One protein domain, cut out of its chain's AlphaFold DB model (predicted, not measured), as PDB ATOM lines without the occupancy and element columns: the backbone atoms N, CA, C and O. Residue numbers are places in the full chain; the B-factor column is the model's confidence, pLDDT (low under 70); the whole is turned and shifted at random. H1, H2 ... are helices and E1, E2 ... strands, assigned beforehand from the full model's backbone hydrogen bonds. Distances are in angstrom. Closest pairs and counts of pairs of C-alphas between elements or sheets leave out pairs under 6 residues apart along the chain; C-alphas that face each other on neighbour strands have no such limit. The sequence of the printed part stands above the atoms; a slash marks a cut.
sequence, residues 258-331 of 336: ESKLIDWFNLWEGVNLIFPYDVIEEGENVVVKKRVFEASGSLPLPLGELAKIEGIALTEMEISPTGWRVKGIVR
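Overview. This is residues 258 to 331 of the 336 residues of an uncharacterized protein of Aigarchaeota archaeon (UniProt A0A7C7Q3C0). A twisted sheet of antiparallel strands is built along one very long strand, E3: its first half forms a hairpin arm with E2, and its second half runs between E1 on one side and E5 on the other, with E4 beyond E5. The helix H1 lies over this second half, along the strands, the short helix H2 only grazes the sheet, and the arm makes one end of the long axis. The printed part has 74 residues, with two named helices and five named strands in the order H1, E1, E2, E3, H2, E4, E5. The class is mixed, helices and strands; the sheet is branched. The whole is only just loose, close to compact, with a radius of gyration of the C-alphas of 13.7 A, and spans 46 by 22 by 18 A.

Along the chain. H1, residues 258 to 266, begins at C-alpha 258 (-9.577, -77.294, 67.938) and is 12.0 A long from first to last C-alpha. E1, residues 272 to 274, runs on into E2, residues 277 to 282, across a break of 2 residues, at 7 degrees. E3, residues 285 to 297, is 36.4 A long, from C-alpha 285 (11.458, -67.064, 63.231). H2 is residues 303 to 306. E4, residues 312 to 320, is 22.2 A long and bends by 67 degrees at residue 315. E5, residues 323 to 330, is 22.5 A long and ends at C-alpha 330 (-7.326, -71.691, 72.272).

Arrangement. The pairing of E3 is staggered. E2 and E3 form a hairpin, antiparallel at 161 degrees, with N 282 and O 285 3.2 A apart. E1 is antiparallel to E3 at 169 degrees, with N 274 and O 294 2.8 A apart. E1 and E2 lie on one side of E3. E5 lies on the other side, antiparallel at 158 degrees, with N 326 and O 295 2.8 A apart. E4 and E5 form a hairpin, antiparallel at 167 degrees, with N 318 and O 325 2.8 A apart. H1 is on the sheet at a height over the sheet of 9.2 A, over E3, at 15 degrees to it on the local plane. The closest C-alphas of H1 and E1 are those of Phe 265 and Leu 273, 7.6 A apart. H1 and H2 are only just apart, closest 8.2 A. Every O i to N i+4 pair in H1 is within hydrogen-bond range; H2 is too short for such a pair.

Size, cuts and confidence. The two C-alphas farthest apart are those of Glu 284 and Pro 321, 46.8 A. The printed part has no cut, and its links are tight. The mean pLDDT of the printed part is 72.1; 24 residues are under 70, among them residues 276 to 282, 284 to 290 and 298 to 301.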
ATOM      1  N   GLU A 258      -8.914 -77.751  69.165       71.62
ATOM      2  CA  GLU A 258      -9.577 -77.294  67.938       71.62
ATOM      3  C   GLU A 258     -10.561 -78.308  67.369       71.62
ATOM      4  O   GLU A 258     -11.662 -77.915  67.002       71.62
ATOM      5  N   SER A 259     -10.213 -79.599  67.332       75.62
ATOM      6  CA  SER A 259     -11.159 -80.606  66.846       75.62
ATOM      7  C   SER A 259     -12.371 -80.692  67.771       75.62
ATOM      8  O   SER A 259     -13.491 -80.723  67.287       75.62
ATOM      9  N   LYS A 260     -12.175 -80.595  69.095       77.75
ATOM     10  CA  LYS A 260     -13.291 -80.510  70.053       77.75
ATOM     11  C   LYS A 260     -14.147 -79.257  69.847       77.75
ATOM     12  O   LYS A 260     -15.355 -79.317  70.030       77.75
ATOM     13  N   LEU A 261     -13.528 -78.131  69.487       75.00
ATOM     14  CA  LEU A 261     -14.190 -76.850  69.215       75.00
ATOM     15  C   LEU A 261     -15.049 -76.939  67.947       75.00
ATOM     16  O   LEU A 261     -16.207 -76.535  67.957       75.00
ATOM     17  N   ILE A 262     -14.490 -77.522  66.884       76.12
ATOM     18  CA  ILE A 262     -15.168 -77.773  65.609       76.12
ATOM     19  C   ILE A 262     -16.323 -78.756  65.807       76.12
ATOM     20  O   ILE A 262     -17.447 -78.445  65.426       76.12
ATOM     21  N   ASP A 263     -16.079 -79.894  66.462       78.50
ATOM     22  CA  ASP A 263     -17.114 -80.888  66.758       78.50
ATOM     23  C   ASP A 263     -18.252 -80.268  67.574       78.50
ATOM     24  O   ASP A 263     -19.420 -80.520  67.295       78.50
ATOM     25  N   TRP A 264     -17.924 -79.414  68.549       76.00
ATOM     26  CA  TRP A 264     -18.921 -78.735  69.370       76.00
ATOM     27  C   TRP A 264     -19.764 -77.741  68.567       76.00
ATOM     28  O   TRP A 264     -20.979 -77.727  68.735       76.00
ATOM     29  N   PHE A 265     -19.161 -76.934  67.686       77.50
ATOM     30  CA  PHE A 265     -19.907 -75.985  66.852       77.50
ATOM     31  C   PHE A 265     -20.708 -76.665  65.736       77.50
ATOM     32  O   PHE A 265     -21.800 -76.199  65.425       77.50
ATOM     33  N   ASN A 266     -20.241 -77.802  65.215       75.12
ATOM     34  CA  ASN A 266     -20.961 -78.601  64.217       75.12
ATOM     35  C   ASN A 266     -22.264 -79.222  64.750       75.12
ATOM     36  O   ASN A 266     -23.097 -79.656  63.960       75.12
ATOM     37  N   LEU A 267     -22.467 -79.258  66.072       72.38
ATOM     38  CA  LEU A 267     -23.740 -79.670  66.678       72.38
ATOM     39  C   LEU A 267     -24.841 -78.604  66.544       72.38
ATOM     40  O   LEU A 267     -25.985 -78.877  66.906       72.38
ATOM     41  N   TRP A 268     -24.514 -77.405  66.052       71.06
ATOM     42  CA  TRP A 268     -25.427 -76.270  65.991       71.06
ATOM     43  C   TRP A 268     -25.555 -75.748  64.563       71.06
ATOM     44  O   TRP A 268     -24.593 -75.279  63.956       71.06
ATOM     45  N   GLU A 269     -26.774 -75.795  64.031       60.75
ATOM     46  CA  GLU A 269     -27.069 -75.243  62.712       60.75
ATOM     47  C   GLU A 269     -26.872 -73.719  62.692       60.75
ATOM     48  O   GLU A 269     -27.259 -73.004  63.619       60.75
ATOM     49  N   GLY A 270     -26.270 -73.213  61.612       64.56
ATOM     50  CA  GLY A 270     -26.127 -71.774  61.374       64.56
ATOM     51  C   GLY A 270     -25.009 -71.081  62.160       64.56
ATOM     52  O   GLY A 270     -25.030 -69.853  62.272       64.56
ATOM     53  N   VAL A 271     -24.041 -71.828  62.702       72.81
ATOM     54  CA  VAL A 271     -22.858 -71.242  63.343       72.81
ATOM     55  C   VAL A 271     -21.722 -71.037  62.345       72.81
ATOM     56  O   VAL A 271     -21.291 -71.969  61.673       72.81
ATOM     57  N   ASN A 272     -21.186 -69.818  62.307       69.19
ATOM     58  CA  ASN A 272     -19.951 -69.502  61.598       69.19
ATOM     59  C   ASN A 272     -18.781 -69.540  62.576       69.19
ATOM     60  O   ASN A 272     -18.837 -68.869  63.605       69.19
ATOM     61  N   LEU A 273     -17.723 -70.281  62.244       76.06
ATOM     62  CA  LEU A 273     -16.507 -70.395  63.048       76.06
ATOM     63  C   LEU A 273     -15.286 -69.987  62.223       76.06
ATOM     64  O   LEU A 273     -15.035 -70.537  61.151       76.06
ATOM     65  N   ILE A 274     -14.510 -69.041  62.740       73.25
ATOM     66  CA  ILE A 274     -13.307 -68.508  62.103       73.25
ATOM     67  C   ILE A 274     -12.138 -68.668  63.073       73.25
ATOM     68  O   ILE A 274     -12.247 -68.316  64.245       73.25
ATOM     69  N   PHE A 275     -11.001 -69.156  62.575       71.56
ATOM     70  CA  PHE A 275      -9.744 -69.241  63.323       71.56
ATOM     71  C   PHE A 275      -8.727 -68.230  62.779       71.56
ATOM     72  O   PHE A 275      -7.902 -68.586  61.932       71.56
ATOM     73  N   PRO A 276      -8.773 -66.955  63.200       66.44
ATOM     74  CA  PRO A 276      -7.689 -66.033  62.907       66.44
ATOM     75  C   PRO A 276      -6.397 -66.471  63.619       66.44
ATOM     76  O   PRO A 276      -6.369 -66.719  64.827       66.44
ATOM     77  N   TYR A 277      -5.301 -66.544  62.864       57.78
ATOM     78  CA  TYR A 277      -3.968 -66.758  63.422       57.78
ATOM     79  C   TYR A 277      -3.315 -65.405  63.711       57.78
ATOM     80  O   TYR A 277      -3.092 -64.625  62.787       57.78
ATOM     81  N   ASP A 278      -2.954 -65.155  64.972       51.41
ATOM     82  CA  ASP A 278      -2.030 -64.071  65.307       51.41
ATOM     83  C   ASP A 278      -0.602 -64.592  65.123       51.41
ATOM     84  O   ASP A 278      -0.055 -65.334  65.949       51.41
ATOM     85  N   VAL A 279      -0.008 -64.221  63.992       46.53
ATOM     86  CA  VAL A 279       1.401 -64.469  63.703       46.53
ATOM     87  C   VAL A 279       2.212 -63.329  64.304       46.53
ATOM     88  O   VAL A 279       2.077 -62.180  63.886       46.53
ATOM     89  N   ILE A 280       3.050 -63.639  65.293       50.62
ATOM     90  CA  ILE A 280       4.007 -62.681  65.845       50.62
ATOM     91  C   ILE A 280       5.382 -63.081  65.317       50.62
ATOM     92  O   ILE A 280       5.879 -64.169  65.614       50.62
ATOM     93  N   GLU A 281       5.986 -62.217  64.506       41.97
ATOM     94  CA  GLU A 281       7.381 -62.374  64.100       41.97
ATOM     95  C   GLU A 281       8.285 -62.005  65.283       41.97
ATOM     96  O   GLU A 281       8.267 -60.871  65.766       41.97
ATOM     97  N   GLU A 282       9.071 -62.967  65.770       45.16
ATOM     98  CA  GLU A 282      10.131 -62.726  66.752       45.16
ATOM     99  C   GLU A 282      11.489 -63.002  66.097       45.16
ATOM    100  O   GLU A 282      12.010 -64.118  66.116       45.16
ATOM    101  N   GLY A 283      12.067 -61.960  65.495       70.31
ATOM    102  CA  GLY A 283      13.323 -62.066  64.751       70.31
ATOM    103  C   GLY A 283      13.131 -62.773  63.407       70.31
ATOM    104  O   GLY A 283      12.191 -62.470  62.684       70.31
ATOM    105  N   GLU A 284      14.018 -63.709  63.061       45.28
ATOM    106  CA  GLU A 284      13.944 -64.483  61.804       45.28
ATOM    107  C   GLU A 284      12.995 -65.694  61.880       45.28
ATOM    108  O   GLU A 284      12.824 -66.410  60.894       45.28
ATOM    109  N   ASN A 285      12.366 -65.938  63.036       38.12
ATOM    110  CA  ASN A 285      11.458 -67.064  63.231       38.12
ATOM    111  C   ASN A 285      10.010 -66.587  63.367       38.12
ATOM    112  O   ASN A 285       9.671 -65.748  64.203       38.12
ATOM    113  N   VAL A 286       9.135 -67.195  62.570       42.16
ATOM    114  CA  VAL A 286       7.688 -67.017  62.668       42.16
ATOM    115  C   VAL A 286       7.166 -67.937  63.772       42.16
ATOM    116  O   VAL A 286       7.134 -69.157  63.601       42.16
ATOM    117  N   VAL A 287       6.756 -67.374  64.913       50.44
ATOM    118  CA  VAL A 287       6.194 -68.145  66.033       50.44
ATOM    119  C   VAL A 287       4.714 -67.808  66.180       50.44
ATOM    120  O   VAL A 287       4.332 -66.698  66.545       50.44
ATOM    121  N   VAL A 288       3.848 -68.789  65.926       52.06
ATOM    122  CA  VAL A 288       2.406 -68.652  66.174       52.06
ATOM    123  C   VAL A 288       2.173 -68.746  67.682       52.06
ATOM    124  O   VAL A 288       2.078 -69.840  68.235       52.06
ATOM    125  N   LYS A 289       2.122 -67.600  68.371       56.03
ATOM    126  CA  LYS A 289       1.997 -67.559  69.840       56.03
ATOM    127  C   LYS A 289       0.564 -67.675  70.349       56.03
ATOM    128  O   LYS A 289       0.367 -67.998  71.519       56.03
ATOM    129  N   LYS A 290      -0.442 -67.389  69.519       63.62
ATOM    130  CA  LYS A 290      -1.826 -67.297  69.988       63.62
ATOM    131  C   LYS A 290      -2.809 -67.669  68.886       63.62
ATOM    132  O   LYS A 290      -2.815 -67.064  67.820       63.62
ATOM    133  N   ARG A 291      -3.647 -68.670  69.158       75.12
ATOM    134  CA  ARG A 291      -4.758 -69.041  68.279       75.12
ATOM    135  C   ARG A 291      -6.027 -68.416  68.829       75.12
ATOM    136  O   ARG A 291      -6.428 -68.714  69.956       75.12
ATOM    137  N   VAL A 292      -6.599 -67.501  68.061       79.69
ATOM    138  CA  VAL A 292      -7.863 -66.845  68.384       79.69
ATOM    139  C   VAL A 292      -8.946 -67.529  67.556       79.69
ATOM    140  O   VAL A 292      -8.692 -67.951  66.431       79.69
ATOM    141  N   PHE A 293     -10.138 -67.678  68.118       82.44
ATOM    142  CA  PHE A 293     -11.324 -68.050  67.358       82.44
ATOM    143  C   PHE A 293     -12.392 -66.977  67.516       82.44
ATOM    144  O   PHE A 293     -12.495 -66.332  68.562       82.44
ATOM    145  N   GLU A 294     -13.189 -66.813  66.473       82.31
ATOM    146  CA  GLU A 294     -14.394 -66.000  66.464       82.31
ATOM    147  C   GLU A 294     -15.545 -66.864  65.962       82.31
ATOM    148  O   GLU A 294     -15.422 -67.527  64.933       82.31
ATOM    149  N   ALA A 295     -16.645 -66.884  66.710       82.00
ATOM    150  CA  ALA A 295     -17.842 -67.613  66.334       82.00
ATOM    151  C   ALA A 295     -19.082 -66.727  66.434       82.00
ATOM    152  O   ALA A 295     -19.181 -65.894  67.339       82.00
ATOM    153  N   SER A 296     -20.035 -66.921  65.527       80.44
ATOM    154  CA  SER A 296     -21.319 -66.220  65.546       80.44
ATOM    155  C   SER A 296     -22.466 -67.111  65.085       80.44
ATOM    156  O   SER A 296     -22.276 -68.011  64.269       80.44
ATOM    157  N   GLY A 297     -23.667 -66.859  65.604       79.31
ATOM    158  CA  GLY A 297     -24.867 -67.621  65.256       79.31
ATOM    159  C   GLY A 297     -26.157 -66.927  65.690       79.31
ATOM    160  O   GLY A 297     -26.134 -65.992  66.490       79.31
ATOM    161  N   SER A 298     -27.285 -67.378  65.140       67.94
ATOM    162  CA  SER A 298     -28.621 -66.797  65.358       67.94
ATOM    163  C   SER A 298     -29.454 -67.531  66.418       67.94
ATOM    164  O   SER A 298     -30.401 -66.963  66.960       67.94
ATOM    165  N   LEU A 299     -29.103 -68.780  66.740       66.12
ATOM    166  CA  LEU A 299     -29.804 -69.591  67.737       66.12
ATOM    167  C   LEU A 299     -29.226 -69.380  69.143       66.12
ATOM    168  O   LEU A 299     -28.013 -69.205  69.281       66.12
ATOM    169  N   PRO A 300     -30.052 -69.426  70.204       61.59
ATOM    170  CA  PRO A 300     -29.571 -69.331  71.576       61.59
ATOM    171  C   PRO A 300     -28.665 -70.526  71.894       61.59
ATOM    172  O   PRO A 300     -29.134 -71.644  72.099       61.59
ATOM    173  N   LEU A 301     -27.354 -70.287  71.937       66.12
ATOM    174  CA  LEU A 301     -26.399 -71.291  72.381       66.12
ATOM    175  C   LEU A 301     -26.413 -71.411  73.906       66.12
ATOM    176  O   LEU A 301     -26.496 -70.396  74.609       66.12
ATOM    177  N   PRO A 302     -26.186 -72.615  74.455       70.50
ATOM    178  CA  PRO A 302     -25.775 -72.764  75.836       70.50
ATOM    179  C   PRO A 302     -24.316 -72.294  75.958       70.50
ATOM    180  O   PRO A 302     -23.398 -73.094  76.100       70.50
ATOM    181  N   LEU A 303     -24.080 -70.980  75.897       68.88
ATOM    182  CA  LEU A 303     -22.743 -70.367  75.969       68.88
ATOM    183  C   LEU A 303     -21.983 -70.762  77.249       68.88
ATOM    184  O   LEU A 303     -20.752 -70.787  77.267       68.88
ATOM    185  N   GLY A 304     -22.713 -71.144  78.302       73.62
ATOM    186  CA  GLY A 304     -22.145 -71.735  79.513       73.62
ATOM    187  C   GLY A 304     -21.464 -73.093  79.300       73.62
ATOM    188  O   GLY A 304     -20.590 -73.436  80.084       73.62
ATOM    189  N   GLU A 305     -21.813 -73.852  78.258       78.94
ATOM    190  CA  GLU A 305     -21.135 -75.101  77.871       78.94
ATOM    191  C   GLU A 305     -19.852 -74.826  77.079       78.94
ATOM    192  O   GLU A 305     -18.851 -75.509  77.284       78.94
ATOM    193  N   LEU A 306     -19.828 -73.775  76.250       78.31
ATOM    194  CA  LEU A 306     -18.625 -73.373  75.511       78.31
ATOM    195  C   LEU A 306     -17.480 -72.990  76.465       78.31
ATOM    196  O   LEU A 306     -16.332 -73.372  76.254       78.31
ATOM    197  N   ALA A 307     -17.800 -72.292  77.558       79.00
ATOM    198  CA  ALA A 307     -16.830 -71.921  78.589       79.00
ATOM    199  C   ALA A 307     -16.289 -73.117  79.403       79.00
ATOM    200  O   ALA A 307     -15.303 -72.961  80.122       79.00
ATOM    201  N   LYS A 308     -16.918 -74.298  79.313       81.62
ATOM    202  CA  LYS A 308     -16.473 -75.525  80.001       81.62
ATOM    203  C   LYS A 308     -15.477 -76.344  79.182       81.62
ATOM    204  O   LYS A 308     -14.902 -77.288  79.721       81.62
ATOM    205  N   ILE A 309     -15.270 -76.022  77.903       81.06
ATOM    206  CA  ILE A 309     -14.300 -76.734  77.069       81.06
ATOM    207  C   ILE A 309     -12.888 -76.376  77.547       81.06
ATOM    208  O   ILE A 309     -12.432 -75.237  77.432       81.06
ATOM    209  N   GLU A 310     -12.187 -77.367  78.092       83.94
ATOM    210  CA  GLU A 310     -10.815 -77.210  78.570       83.94
ATOM    211  C   GLU A 310      -9.892 -76.713  77.444       83.94
ATOM    212  O   GLU A 310      -9.891 -77.249  76.335       83.94
ATOM    213  N   GLY A 311      -9.113 -75.668  77.733       83.56
ATOM    214  CA  GLY A 311      -8.247 -75.010  76.753       83.56
ATOM    215  C   GLY A 311      -8.891 -73.830  76.019       83.56
ATOM    216  O   GLY A 311      -8.182 -73.134  75.300       83.56
ATOM    217  N   ILE A 312     -10.179 -73.536  76.229       84.12
ATOM    218  CA  ILE A 312     -10.826 -72.321  75.716       84.12
ATOM    219  C   ILE A 312     -10.866 -71.237  76.795       84.12
ATOM    220  O   ILE A 312     -11.321 -71.463  77.912       84.12
ATOM    221  N   ALA A 313     -10.443 -70.023  76.445       86.94
ATOM    222  CA  ALA A 313     -10.692 -68.828  77.246       86.94
ATOM    223  C   ALA A 313     -11.469 -67.802  76.416       86.94
ATOM    224  O   ALA A 313     -10.915 -67.233  75.477       86.94
ATOM    225  N   LEU A 314     -12.737 -67.557  76.756       87.19
ATOM    226  CA  LEU A 314     -13.539 -66.515  76.109       87.19
ATOM    227  C   LEU A 314     -13.012 -65.133  76.507       87.19
ATOM    228  O   LEU A 314     -12.802 -64.855  77.686       87.19
ATOM    229  N   THR A 315     -12.776 -64.279  75.517       85.62
ATOM    230  CA  THR A 315     -12.246 -62.922  75.701       85.62
ATOM    231  C   THR A 315     -13.279 -61.846  75.433       85.62
ATOM    232  O   THR A 315     -13.199 -60.770  76.014       85.62
ATOM    233  N   GLU A 316     -14.233 -62.120  74.546       86.44
ATOM    234  CA  GLU A 316     -15.278 -61.179  74.162       86.44
ATOM    235  C   GLU A 316     -16.571 -61.951  73.914       86.44
ATOM    236  O   GLU A 316     -16.550 -63.053  73.359       86.44
ATOM    237  N   MET A 317     -17.691 -61.382  74.346       85.12
ATOM    238  CA  MET A 317     -19.015 -61.938  74.122       85.12
ATOM    239  C   MET A 317     -19.989 -60.792  73.901       85.12
ATOM    240  O   MET A 317     -20.121 -59.905  74.742       85.12
ATOM    241  N   GLU A 318     -20.681 -60.844  72.776       83.12
ATOM    242  CA  GLU A 318     -21.740 -59.924  72.405       83.12
ATOM    243  C   GLU A 318     -23.008 -60.746  72.176       83.12
ATOM    244  O   GLU A 318     -23.005 -61.712  71.415       83.12
ATOM    245  N   ILE A 319     -24.085 -60.389  72.872       80.69
ATOM    246  CA  ILE A 319     -25.396 -61.024  72.731       80.69
ATOM    247  C   ILE A 319     -26.368 -59.937  72.295       80.69
ATOM    248  O   ILE A 319     -26.457 -58.886  72.932       80.69
ATOM    249  N   SER A 320     -27.109 -60.198  71.227       71.31
ATOM    250  CA  SER A 320     -28.150 -59.319  70.716       71.31
ATOM    251  C   SER A 320     -29.475 -60.084  70.595       71.31
ATOM    252  O   SER A 320     -29.501 -61.313  70.672       71.31
ATOM    253  N   PRO A 321     -30.604 -59.388  70.374       61.50
ATOM    254  CA  PRO A 321     -31.879 -60.047  70.087       61.50
ATOM    255  C   PRO A 321     -31.861 -60.929  68.829       61.50
ATOM    256  O   PRO A 321     -32.765 -61.738  68.648       61.50
ATOM    257  N   THR A 322     -30.872 -60.754  67.948       68.06
ATOM    258  CA  THR A 322     -30.780 -61.427  66.647       68.06
ATOM    259  C   THR A 322     -29.662 -62.466  66.573       68.06
ATOM    260  O   THR A 322     -29.501 -63.104  65.534       68.06
ATOM    261  N   GLY A 323     -28.889 -62.655  67.647       80.44
ATOM    262  CA  GLY A 323     -27.827 -63.651  67.689       80.44
ATOM    263  C   GLY A 323     -26.761 -63.367  68.737       80.44
ATOM    264  O   GLY A 323     -26.950 -62.603  69.683       80.44
ATOM    265  N   TRP A 324     -25.611 -64.003  68.567       82.88
ATOM    266  CA  TRP A 324     -24.452 -63.824  69.431       82.88
ATOM    267  C   TRP A 324     -23.163 -63.843  68.614       82.88
ATOM    268  O   TRP A 324     -23.090 -64.416  67.525       82.88
ATOM    269  N   ARG A 325     -22.131 -63.222  69.179       82.50
ATOM    270  CA  ARG A 325     -20.748 -63.284  68.723       82.50
ATOM    271  C   ARG A 325     -19.866 -63.556  69.931       82.50
ATOM    272  O   ARG A 325     -19.981 -62.886  70.955       82.50
ATOM    273  N   VAL A 326     -18.976 -64.530  69.820       86.88
ATOM    274  CA  VAL A 326     -17.967 -64.817  70.840       86.88
ATOM    275  C   VAL A 326     -16.589 -64.827  70.215       86.88
ATOM    276  O   VAL A 326     -16.396 -65.358  69.124       86.88
ATOM    277  N   LYS A 327     -15.621 -64.275  70.939       87.06
ATOM    278  CA  LYS A 327     -14.204 -64.474  70.653       87.06
ATOM    279  C   LYS A 327     -13.548 -65.162  71.824       87.06
ATOM    280  O   LYS A 327     -13.843 -64.859  72.983       87.06
ATOM    281  N   GLY A 328     -12.625 -66.057  71.525       88.81
ATOM    282  CA  GLY A 328     -11.837 -66.719  72.545       88.81
ATOM    283  C   GLY A 328     -10.462 -67.122  72.056       88.81
ATOM    284  O   GLY A 328     -10.113 -66.993  70.887       88.81
ATOM    285  N   ILE A 329      -9.657 -67.589  72.996       86.19
ATOM    286  CA  ILE A 329      -8.294 -68.046  72.770       86.19
ATOM    287  C   ILE A 329      -8.264 -69.545  73.015       86.19
ATOM    288  O   ILE A 329      -8.739 -70.008  74.055       86.19
ATOM    289  N   VAL A 330      -7.657 -70.280  72.089       85.44
ATOM    290  CA  VAL A 330      -7.326 -71.691  72.272       85.44
ATOM    291  C   VAL A 330      -5.926 -71.774  72.874       85.44
ATOM    292  O   VAL A 330      -4.937 -71.392  72.248       85.44
ATOM    293  N   ARG A 331      -5.830 -72.248  74.116       82.62
ATOM    294  CA  ARG A 331      -4.561 -72.572  74.771       82.62
ATOM    295  C   ARG A 331      -4.176 -73.994  74.380       82.62
ATOM    296  O   ARG A 331      -4.980 -74.911  74.545       82.62
TER     297      ARG A 331